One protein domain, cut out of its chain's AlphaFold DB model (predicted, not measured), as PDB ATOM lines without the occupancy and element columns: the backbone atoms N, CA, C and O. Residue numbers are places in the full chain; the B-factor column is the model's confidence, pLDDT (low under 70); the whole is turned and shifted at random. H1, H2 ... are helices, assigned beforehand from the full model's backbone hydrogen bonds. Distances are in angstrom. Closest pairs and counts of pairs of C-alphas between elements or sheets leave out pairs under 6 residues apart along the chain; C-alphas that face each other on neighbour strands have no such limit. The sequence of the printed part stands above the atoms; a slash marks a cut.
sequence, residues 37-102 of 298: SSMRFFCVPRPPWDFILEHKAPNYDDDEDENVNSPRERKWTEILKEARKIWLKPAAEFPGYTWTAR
ATOM      1  N   SER A  37     -16.035 -31.320 -42.853       47.31
ATOM      2  CA  SER A  37     -15.864 -30.241 -41.877       47.31
ATOM      3  C   SER A  37     -15.287 -28.940 -42.453       47.31
ATOM      4  O   SER A  37     -15.536 -27.878 -41.886       47.31
ATOM      5  N   SER A  38     -14.577 -28.987 -43.586       54.34
ATOM      6  CA  SER A  38     -14.070 -27.795 -44.295       54.34
ATOM      7  C   SER A  38     -15.145 -27.054 -45.106       54.34
ATOM      8  O   SER A  38     -14.928 -25.927 -45.547       54.34
ATOM      9  N   MET A  39     -16.321 -27.668 -45.297       58.94
ATOM     10  CA  MET A  39     -17.367 -27.161 -46.195       58.94
ATOM     11  C   MET A  39     -18.528 -26.470 -45.475       58.94
ATOM     12  O   MET A  39     -19.376 -25.868 -46.138       58.94
ATOM     13  N   ARG A  40     -18.589 -26.538 -44.142       75.06
ATOM     14  CA  ARG A  40     -19.699 -25.976 -43.365       75.06
ATOM     15  C   ARG A  40     -19.468 -24.492 -43.085       75.06
ATOM     16  O   ARG A  40     -18.350 -24.070 -42.797       75.06
ATOM     17  N   PHE A  41     -20.538 -23.714 -43.195       81.31
ATOM     18  CA  PHE A  41     -20.577 -22.354 -42.675       81.31
ATOM     19  C   PHE A  41     -20.793 -22.402 -41.168       81.31
ATOM     20  O   PHE A  41     -21.517 -23.262 -40.660       81.31
ATOM     21  N   PHE A  42     -20.183 -21.458 -40.476       83.62
ATOM     22  CA  PHE A  42     -20.269 -21.279 -39.042       83.62
ATOM     23  C   PHE A  42     -20.731 -19.860 -38.743       83.62
ATOM     24  O   PHE A  42     -20.402 -18.930 -39.482       83.62
ATOM     25  N   CYS A  43     -21.490 -19.694 -37.670       84.12
ATOM     26  CA  CYS A  43     -21.890 -18.379 -37.196       84.12
ATOM     27  C   CYS A  43     -20.657 -17.612 -36.694       84.12
ATOM     28  O   CYS A  43     -19.836 -18.148 -35.945       84.12
ATOM     29  N   VAL A  44     -20.530 -16.356 -37.107       80.94
ATOM     30  CA  VAL A  44     -19.460 -15.438 -36.692       80.94
ATOM     31  C   VAL A  44     -20.069 -14.129 -36.208       80.94
ATOM     32  O   VAL A  44     -21.130 -13.765 -36.706       80.94
ATOM     33  N   PRO A  45     -19.435 -13.404 -35.270       81.94
ATOM     34  CA  PRO A  45     -19.960 -12.125 -34.825       81.94
ATOM     35  C   PRO A  45     -20.170 -11.156 -35.983       81.94
ATOM     36  O   PRO A  45     -19.454 -11.199 -36.989       81.94
ATOM     37  N   ARG A  46     -21.140 -10.255 -35.804       80.31
ATOM     38  CA  ARG A  46     -21.300  -9.103 -36.686       80.31
ATOM     39  C   ARG A  46     -19.951  -8.385 -36.792       80.31
ATOM     40  O   ARG A  46     -19.322  -8.171 -35.765       80.31
ATOM     41  N   PRO A  47     -19.507  -8.025 -37.993       74.25
ATOM     42  CA  PRO A  47     -18.404  -7.110 -38.212       74.25
ATOM     43  C   PRO A  47     -18.461  -5.757 -37.482       74.25
ATOM     44  O   PRO A  47     -19.510  -5.108 -37.534       74.25
ATOM     45  N   PRO A  48     -17.341  -5.266 -36.908       68.75
ATOM     46  CA  PRO A  48     -17.277  -3.930 -36.316       68.75
ATOM     47  C   PRO A  48     -17.649  -2.829 -37.310       68.75
ATOM     48  O   PRO A  48     -18.539  -2.036 -37.034       68.75
ATOM     49  N   TRP A  49     -17.054  -2.812 -38.507       67.56
ATOM     50  CA  TRP A  49     -17.277  -1.745 -39.494       67.56
ATOM     51  C   TRP A  49     -18.753  -1.589 -39.892       67.56
ATOM     52  O   TRP A  49     -19.240  -0.468 -40.007       67.56
ATOM     53  N   ASP A  50     -19.491  -2.693 -40.054       75.50
ATOM     54  CA  ASP A  50     -20.922  -2.665 -40.380       75.50
ATOM     55  C   ASP A  50     -21.756  -2.077 -39.229       75.50
ATOM     56  O   ASP A  50     -22.670  -1.283 -39.461       75.50
ATOM     57  N   PHE A  51     -21.413  -2.411 -37.979       76.06
ATOM     58  CA  PHE A  51     -22.043  -1.820 -36.799       76.06
ATOM     59  C   PHE A  51     -21.734  -0.324 -36.673       76.06
ATOM     60  O   PHE A  51     -22.646   0.472 -36.445       76.06
ATOM     61  N   ILE A  52     -20.470   0.056 -36.867       72.50
ATOM     62  CA  ILE A  52     -20.001   1.444 -36.828       72.50
ATOM     63  C   ILE A  52     -20.754   2.283 -37.858       72.50
ATOM     64  O   ILE A  52     -21.262   3.346 -37.523       72.50
ATOM     65  N   LEU A  53     -20.885   1.789 -39.090       72.62
ATOM     66  CA  LEU A  53     -21.567   2.497 -40.172       72.62
ATOM     67  C   LEU A  53     -23.072   2.666 -39.934       72.62
ATOM     68  O   LEU A  53     -23.619   3.706 -40.289       72.62
ATOM     69  N   GLU A  54     -23.741   1.685 -39.325       76.00
ATOM     70  CA  GLU A  54     -25.147   1.826 -38.915       76.00
ATOM     71  C   GLU A  54     -25.331   2.910 -37.841       76.00
ATOM     72  O   GLU A  54     -26.349   3.600 -37.823       76.00
ATOM     73  N   HIS A  55     -24.345   3.071 -36.956       73.31
ATOM     74  CA  HIS A  55     -24.401   3.984 -35.813       73.31
ATOM     75  C   HIS A  55     -23.577   5.267 -36.023       73.31
ATOM     76  O   HIS A  55     -23.388   6.027 -35.072       73.31
ATOM     77  N   LYS A  56     -23.086   5.529 -37.245       67.25
ATOM     78  CA  LYS A  56     -22.296   6.726 -37.561       67.25
ATOM     79  C   LYS A  56     -23.226   7.942 -37.579       67.25
ATOM     80  O   LYS A  56     -24.132   8.034 -38.408       67.25
ATOM     81  N   ALA A  57     -23.018   8.873 -36.648       60.69
ATOM     82  CA  ALA A  57     -23.766  10.125 -36.609       60.69
ATOM     83  C   ALA A  57     -23.432  11.007 -37.838       60.69
ATOM     84  O   ALA A  57     -22.343  10.891 -38.400       60.69
ATOM     85  N   PRO A  58     -24.323  11.921 -38.267       57.97
ATOM     86  CA  PRO A  58     -24.088  12.777 -39.436       57.97
ATOM     87  C   PRO A  58     -22.830  13.665 -39.362       57.97
ATOM     88  O   PRO A  58     -22.317  14.040 -40.415       57.97
ATOM     89  N   ASN A  59     -22.344  13.966 -38.150       55.97
ATOM     90  CA  ASN A  59     -21.201  14.843 -37.856       55.97
ATOM     91  C   ASN A  59     -20.056  14.086 -37.159       55.97
ATOM     92  O   ASN A  59     -19.478  14.576 -36.201       55.97
ATOM     93  N   TYR A  60     -19.800  12.851 -37.576       53.66
ATOM     94  CA  TYR A  60     -18.748  12.026 -36.991       53.66
ATOM     95  C   TYR A  60     -17.368  12.533 -37.441       53.66
ATOM     96  O   TYR A  60     -17.021  12.350 -38.613       53.66
ATOM     97  N   ASP A  61     -16.617  13.163 -36.539       54.62
ATOM     98  CA  ASP A  61     -15.162  13.286 -36.669       54.62
ATOM     99  C   ASP A  61     -14.541  11.953 -36.234       54.62
ATOM    100  O   ASP A  61     -14.934  11.388 -35.212       54.62
ATOM    101  N   ASP A  62     -13.619  11.413 -37.036       55.59
ATOM    102  CA  ASP A  62     -12.999  10.100 -36.775       55.59
ATOM    103  C   ASP A  62     -12.112  10.109 -35.499       55.59
ATOM    104  O   ASP A  62     -11.697   9.042 -35.055       55.59
ATOM    105  N   ASP A  63     -11.907  11.277 -34.877       53.28
ATOM    106  CA  ASP A  63     -11.010  11.500 -33.733       53.28
ATOM    107  C   ASP A  63     -11.723  11.575 -32.354       53.28
ATOM    108  O   ASP A  63     -11.050  11.667 -31.331       53.28
ATOM    109  N   GLU A  64     -13.067  11.559 -32.277       48.56
ATOM    110  CA  GLU A  64     -13.799  11.913 -31.031       48.56
ATOM    111  C   GLU A  64     -14.363  10.749 -30.185       48.56
ATOM    112  O   GLU A  64     -15.009  10.997 -29.168       48.56
ATOM    113  N   ASP A  65     -14.127   9.480 -30.530       53.16
ATOM    114  CA  ASP A  65     -14.858   8.359 -29.899       53.16
ATOM    115  C   ASP A  65     -13.961   7.215 -29.382       53.16
ATOM    116  O   ASP A  65     -14.336   6.045 -29.430       53.16
ATOM    117  N   GLU A  66     -12.799   7.542 -28.805       54.62
ATOM    118  CA  GLU A  66     -11.995   6.598 -27.996       54.62
ATOM    119  C   GLU A  66     -12.566   6.372 -26.578       54.62
ATOM    120  O   GLU A  66     -11.946   5.733 -25.728       54.62
ATOM    121  N   ASN A  67     -13.767   6.877 -26.274       63.09
ATOM    122  CA  ASN A  67     -14.375   6.647 -24.969       63.09
ATOM    123  C   ASN A  67     -15.012   5.248 -24.899       63.09
ATOM    124  O   ASN A  67     -16.145   5.036 -25.343       63.09
ATOM    125  N   VAL A  68     -14.310   4.321 -24.239       60.28
ATOM    126  CA  VAL A  68     -14.738   2.937 -23.940       60.28
ATOM    127  C   VAL A  68     -16.124   2.869 -23.269       60.28
ATOM    128  O   VAL A  68     -16.838   1.875 -23.377       60.28
ATOM    129  N   ASN A  69     -16.559   3.947 -22.609       66.19
ATOM    130  CA  ASN A  69     -17.854   4.041 -21.936       66.19
ATOM    131  C   ASN A  69     -18.984   4.654 -22.776       66.19
ATOM    132  O   ASN A  69     -20.086   4.862 -22.251       66.19
ATOM    133  N   SER A  70     -18.758   4.945 -24.057       73.12
ATOM    134  CA  SER A  70     -19.797   5.517 -24.910       73.12
ATOM    135  C   SER A  70     -21.020   4.579 -25.009       73.12
ATOM    136  O   SER A  70     -20.891   3.348 -24.972       73.12
ATOM    137  N   PRO A  71     -22.247   5.114 -25.171       77.38
ATOM    138  CA  PRO A  71     -23.437   4.289 -25.393       77.38
ATOM    139  C   PRO A  71     -23.300   3.340 -26.593       77.38
ATOM    140  O   PRO A  71     -23.901   2.263 -26.609       77.38
ATOM    141  N   ARG A  72     -22.501   3.731 -27.593       77.31
ATOM    142  CA  ARG A  72     -22.193   2.909 -28.761       77.31
ATOM    143  C   ARG A  72     -21.305   1.726 -28.396       77.31
ATOM    144  O   ARG A  72     -21.650   0.612 -28.781       77.31
ATOM    145  N   GLU A  73     -20.226   1.949 -27.651       77.00
ATOM    146  CA  GLU A  73     -19.295   0.882 -27.269       77.00
ATOM    147  C   GLU A  73     -19.958  -0.128 -26.325       77.00
ATOM    148  O   GLU A  73     -19.844  -1.342 -26.504       77.00
ATOM    149  N   ARG A  74     -20.808   0.352 -25.409       80.69
ATOM    150  CA  ARG A  74     -21.663  -0.514 -24.578       80.69
ATOM    151  C   ARG A  74     -22.606  -1.368 -25.425       80.69
ATOM    152  O   ARG A  74     -22.704  -2.576 -25.230       80.69
ATOM    153  N   LYS A  75     -23.279  -0.763 -26.411       83.38
ATOM    154  CA  LYS A  75     -24.170  -1.491 -27.328       83.38
ATOM    155  C   LYS A  75     -23.407  -2.514 -28.175       83.38
ATOM    156  O   LYS A  75     -23.917  -3.608 -28.409       83.38
ATOM    157  N   TRP A  76     -22.202  -2.169 -28.622       81.44
ATOM    158  CA  TRP A  76     -21.315  -3.074 -29.344       81.44
ATOM    159  C   TRP A  76     -20.920  -4.281 -28.491       81.44
ATOM    160  O   TRP A  76     -21.058  -5.422 -28.934       81.44
ATOM    161  N   THR A  77     -20.526  -4.031 -27.245       82.12
ATOM    162  CA  THR A  77     -20.132  -5.056 -26.274       82.12
ATOM    163  C   THR A  77     -21.256  -6.058 -26.023       82.12
ATOM    164  O   THR A  77     -21.036  -7.269 -26.095       82.12
ATOM    165  N   GLU A  78     -22.488  -5.583 -25.823       85.75
ATOM    166  CA  GLU A  78     -23.651  -6.461 -25.638       85.75
ATOM    167  C   GLU A  78     -23.959  -7.302 -26.888       85.75
ATOM    168  O   GLU A  78     -24.200  -8.508 -26.794       85.75
ATOM    169  N   ILE A  79     -23.880  -6.710 -28.086       83.62
ATOM    170  CA  ILE A  79     -24.059  -7.451 -29.349       83.62
ATOM    171  C   ILE A  79     -22.989  -8.532 -29.502       83.62
ATOM    172  O   ILE A  79     -23.306  -9.660 -29.893       83.62
ATOM    173  N   LEU A  80     -21.733  -8.209 -29.195       81.38
ATOM    174  CA  LEU A  80     -20.640  -9.172 -29.229       81.38
ATOM    175  C   LEU A  80     -20.863 -10.306 -28.230       81.38
ATOM    176  O   LEU A  80     -20.660 -11.466 -28.587       81.38
ATOM    177  N   LYS A  81     -21.319  -9.999 -27.013       84.12
ATOM    178  CA  LYS A  81     -21.612 -10.994 -25.974       84.12
ATOM    179  C   LYS A  81     -22.691 -11.981 -26.419       84.12
ATOM    180  O   LYS A  81     -22.508 -13.189 -26.279       84.12
ATOM    181  N   GLU A  82     -23.776 -11.498 -27.020       84.38
ATOM    182  CA  GLU A  82     -24.821 -12.368 -27.572       84.38
ATOM    183  C   GLU A  82     -24.327 -13.177 -28.776       84.38
ATOM    184  O   GLU A  82     -24.568 -14.383 -28.862       84.38
ATOM    185  N   ALA A  83     -23.574 -12.554 -29.686       82.50
ATOM    186  CA  ALA A  83     -23.014 -13.244 -30.843       82.50
ATOM    187  C   ALA A  83     -22.013 -14.344 -30.444       82.50
ATOM    188  O   ALA A  83     -21.976 -15.400 -31.078       82.50
ATOM    189  N   ARG A  84     -21.249 -14.143 -29.361       80.38
ATOM    190  CA  ARG A  84     -20.326 -15.149 -28.813       80.38
ATOM    191  C   ARG A  84     -21.041 -16.436 -28.392       80.38
ATOM    192  O   ARG A  84     -20.487 -17.510 -28.592       80.38
ATOM    193  N   LYS A  85     -22.299 -16.379 -27.935       84.44
ATOM    194  CA  LYS A  85     -23.078 -17.581 -27.548       84.44
ATOM    195  C   LYS A  85     -23.336 -18.553 -28.705       84.44
ATOM    196  O   LYS A  85     -23.618 -19.737 -28.479       84.44
ATOM    197  N   ILE A  86     -23.302 -18.058 -29.941       84.44
ATOM    198  CA  ILE A  86     -23.510 -18.852 -31.158       84.44
ATOM    199  C   ILE A  86     -22.252 -18.955 -32.018       84.44
ATOM    200  O   ILE A  86     -22.285 -19.584 -33.072       84.44
ATOM    201  N   TRP A  87     -21.146 -18.358 -31.582       81.25
ATOM    202  CA  TRP A  87     -19.913 -18.316 -32.348       81.25
ATOM    203  C   TRP A  87     -19.388 -19.727 -32.631       81.25
ATOM    204  O   TRP A  87     -19.417 -20.605 -31.772       81.25
ATOM    205  N   LEU A  88     -18.963 -19.955 -33.877       76.88
ATOM    206  CA  LEU A  88     -18.465 -21.232 -34.394       76.88
ATOM    207  C   LEU A  88     -19.467 -22.397 -34.351       76.88
ATOM    208  O   LEU A  88     -19.099 -23.523 -34.694       76.88
ATOM    209  N   LYS A  89     -20.741 -22.156 -34.019       83.44
ATOM    210  CA  LYS A  89     -21.791 -23.160 -34.214       83.44
ATOM    211  C   LYS A  89     -22.142 -23.283 -35.702       83.44
ATOM    212  O   LYS A  89     -22.021 -22.297 -36.437       83.44
ATOM    213  N   PRO A  90     -22.551 -24.469 -36.187       86.62
ATOM    214  CA  PRO A  90     -22.927 -24.656 -37.585       86.62
ATOM    215  C   PRO A  90     -24.053 -23.704 -38.003       86.62
ATOM    216  O   PRO A  90     -25.115 -23.682 -37.392       86.62
ATOM    217  N   ALA A  91     -23.867 -22.968 -39.100       85.56
ATOM    218  CA  ALA A  91     -24.862 -22.015 -39.601       85.56
ATOM    219  C   ALA A  91     -26.205 -22.676 -39.964       85.56
ATOM    220  O   ALA A  91     -27.248 -22.031 -39.932       85.56
ATOM    221  N   ALA A  92     -26.193 -23.980 -40.267       86.06
ATOM    222  CA  ALA A  92     -27.402 -24.761 -40.521       86.06
ATOM    223  C   ALA A  92     -28.358 -24.815 -39.313       86.06
ATOM    224  O   ALA A  92     -29.561 -24.969 -39.503       86.06
ATOM    225  N   GLU A  93     -27.845 -24.660 -38.088       88.19
ATOM    226  CA  GLU A  93     -28.651 -24.600 -36.859       88.19
ATOM    227  C   GLU A  93     -29.309 -23.220 -36.660       88.19
ATOM    228  O   GLU A  93     -30.222 -23.081 -35.849       88.19
ATOM    229  N   PHE A  94     -28.889 -22.205 -37.427       86.44
ATOM    230  CA  PHE A  94     -29.324 -20.811 -37.295       86.44
ATOM    231  C   PHE A  94     -29.709 -20.201 -38.660       86.44
ATOM    232  O   PHE A  94     -29.088 -19.230 -39.097       86.44
ATOM    233  N   PRO A  95     -30.758 -20.703 -39.346       81.44
ATOM    234  CA  PRO A  95     -31.102 -20.317 -40.725       81.44
ATOM    235  C   PRO A  95     -31.508 -18.841 -40.925       81.44
ATOM    236  O   PRO A  95     -31.685 -18.408 -42.060       81.44
ATOM    237  N   GLY A  96     -31.659 -18.063 -39.846       80.44
ATOM    238  CA  GLY A  96     -31.918 -16.618 -39.882       80.44
ATOM    239  C   GLY A  96     -30.720 -15.740 -39.503       80.44
ATOM    240  O   GLY A  96     -30.826 -14.516 -39.559       80.44
ATOM    241  N   TYR A  97     -29.590 -16.327 -39.097       84.06
ATOM    242  CA  TYR A  97     -28.419 -15.551 -38.705       84.06
ATOM    243  C   TYR A  97     -27.661 -15.052 -39.935       84.06
ATOM    244  O   TYR A  97     -27.342 -15.814 -40.844       84.06
ATOM    245  N   THR A  98     -27.390 -13.747 -39.976       82.19
ATOM    246  CA  THR A  98     -26.834 -13.086 -41.169       82.19
ATOM    247  C   THR A  98     -25.336 -13.336 -41.333       82.19
ATOM    248  O   THR A  98     -24.852 -13.493 -42.452       82.19
ATOM    249  N   TRP A  99     -24.594 -13.381 -40.227       80.88
ATOM    250  CA  TRP A  99     -23.134 -13.355 -40.247       80.88
ATOM    251  C   TRP A  99     -22.570 -14.766 -40.177       80.88
ATOM    252  O   TRP A  99     -22.568 -15.421 -39.138       80.88
ATOM    253  N   THR A 100     -22.100 -15.268 -41.312       83.31
ATOM    254  CA  THR A 100     -21.553 -16.621 -41.394       83.31
ATOM    255  C   THR A 100     -20.246 -16.621 -42.159       83.31
ATOM    256  O   THR A 100     -20.051 -15.827 -43.078       83.31
ATOM    257  N   ALA A 101     -19.338 -17.503 -41.762       76.56
ATOM    258  CA  ALA A 101     -18.062 -17.677 -42.433       76.56
ATOM    259  C   ALA A 101     -17.551 -19.112 -42.285       76.56
ATOM    260  O   ALA A 101     -18.136 -19.927 -41.570       76.56
ATOM    261  N   ARG A 102     -16.458 -19.450 -42.967       77.38
ATOM    262  CA  ARG A 102     -15.853 -20.788 -42.903       77.38
ATOM    263  C   ARG A 102     -14.564 -20.793 -42.078       77.38
ATOM    264  O   ARG A 102     -13.958 -19.756 -41.833       77.38
TER     265      ARG A 102
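AT A GLANCE: This is residues 37 to 102 of the 298 residues of an uncharacterized protein of Pseudogymnoascus sp. VKM F-4515 (FW-2607) (UniProt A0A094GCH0). Little regular structure: a loose rod in which an unnamed opening stretch and short H1 run out to a loop, residues 57 to 64, that sticks out at one end, and the longer H2 runs back. Residues 85 to 102 loop at the other end, where 100 to 101 pair antiparallel with 42 to 43. The printed part has 66 residues, with two named helices, H1 then H2, and no named strand; the class is all helix, with 21 residues in named elements. The radius of gyration of the C-alphas is 14.6 A, and the spans are 44 by 19 by 19 A.

HOW THE PARTS SIT: H1, residues 48 to 54, is close to but not clearly touching H2, residues 71 to 84; their closest C-alphas, those of Phe 51 and Trp 76, are 7.6 A apart. They run opposite ways at a steep tilt of 53 degrees. In H1 and H2 every O i to N i+4 pair is within hydrogen-bond range.

IN THESE COORDINATES: H1 begins at C-alpha 48 (-17.277, -3.930, -36.316). H2, 20.0 A long, ends at C-alpha 84 (-20.326, -15.149, -28.813).

THE WHOLE: The C-alphas farthest apart, of Ser 37 and Asn 59, are 45.6 A apart. The printed part has no cut. The link H1 to H2 is long, 16 residues. Model confidence is under 70 at residues 37 to 39, 48 to 49 and 56 to 69.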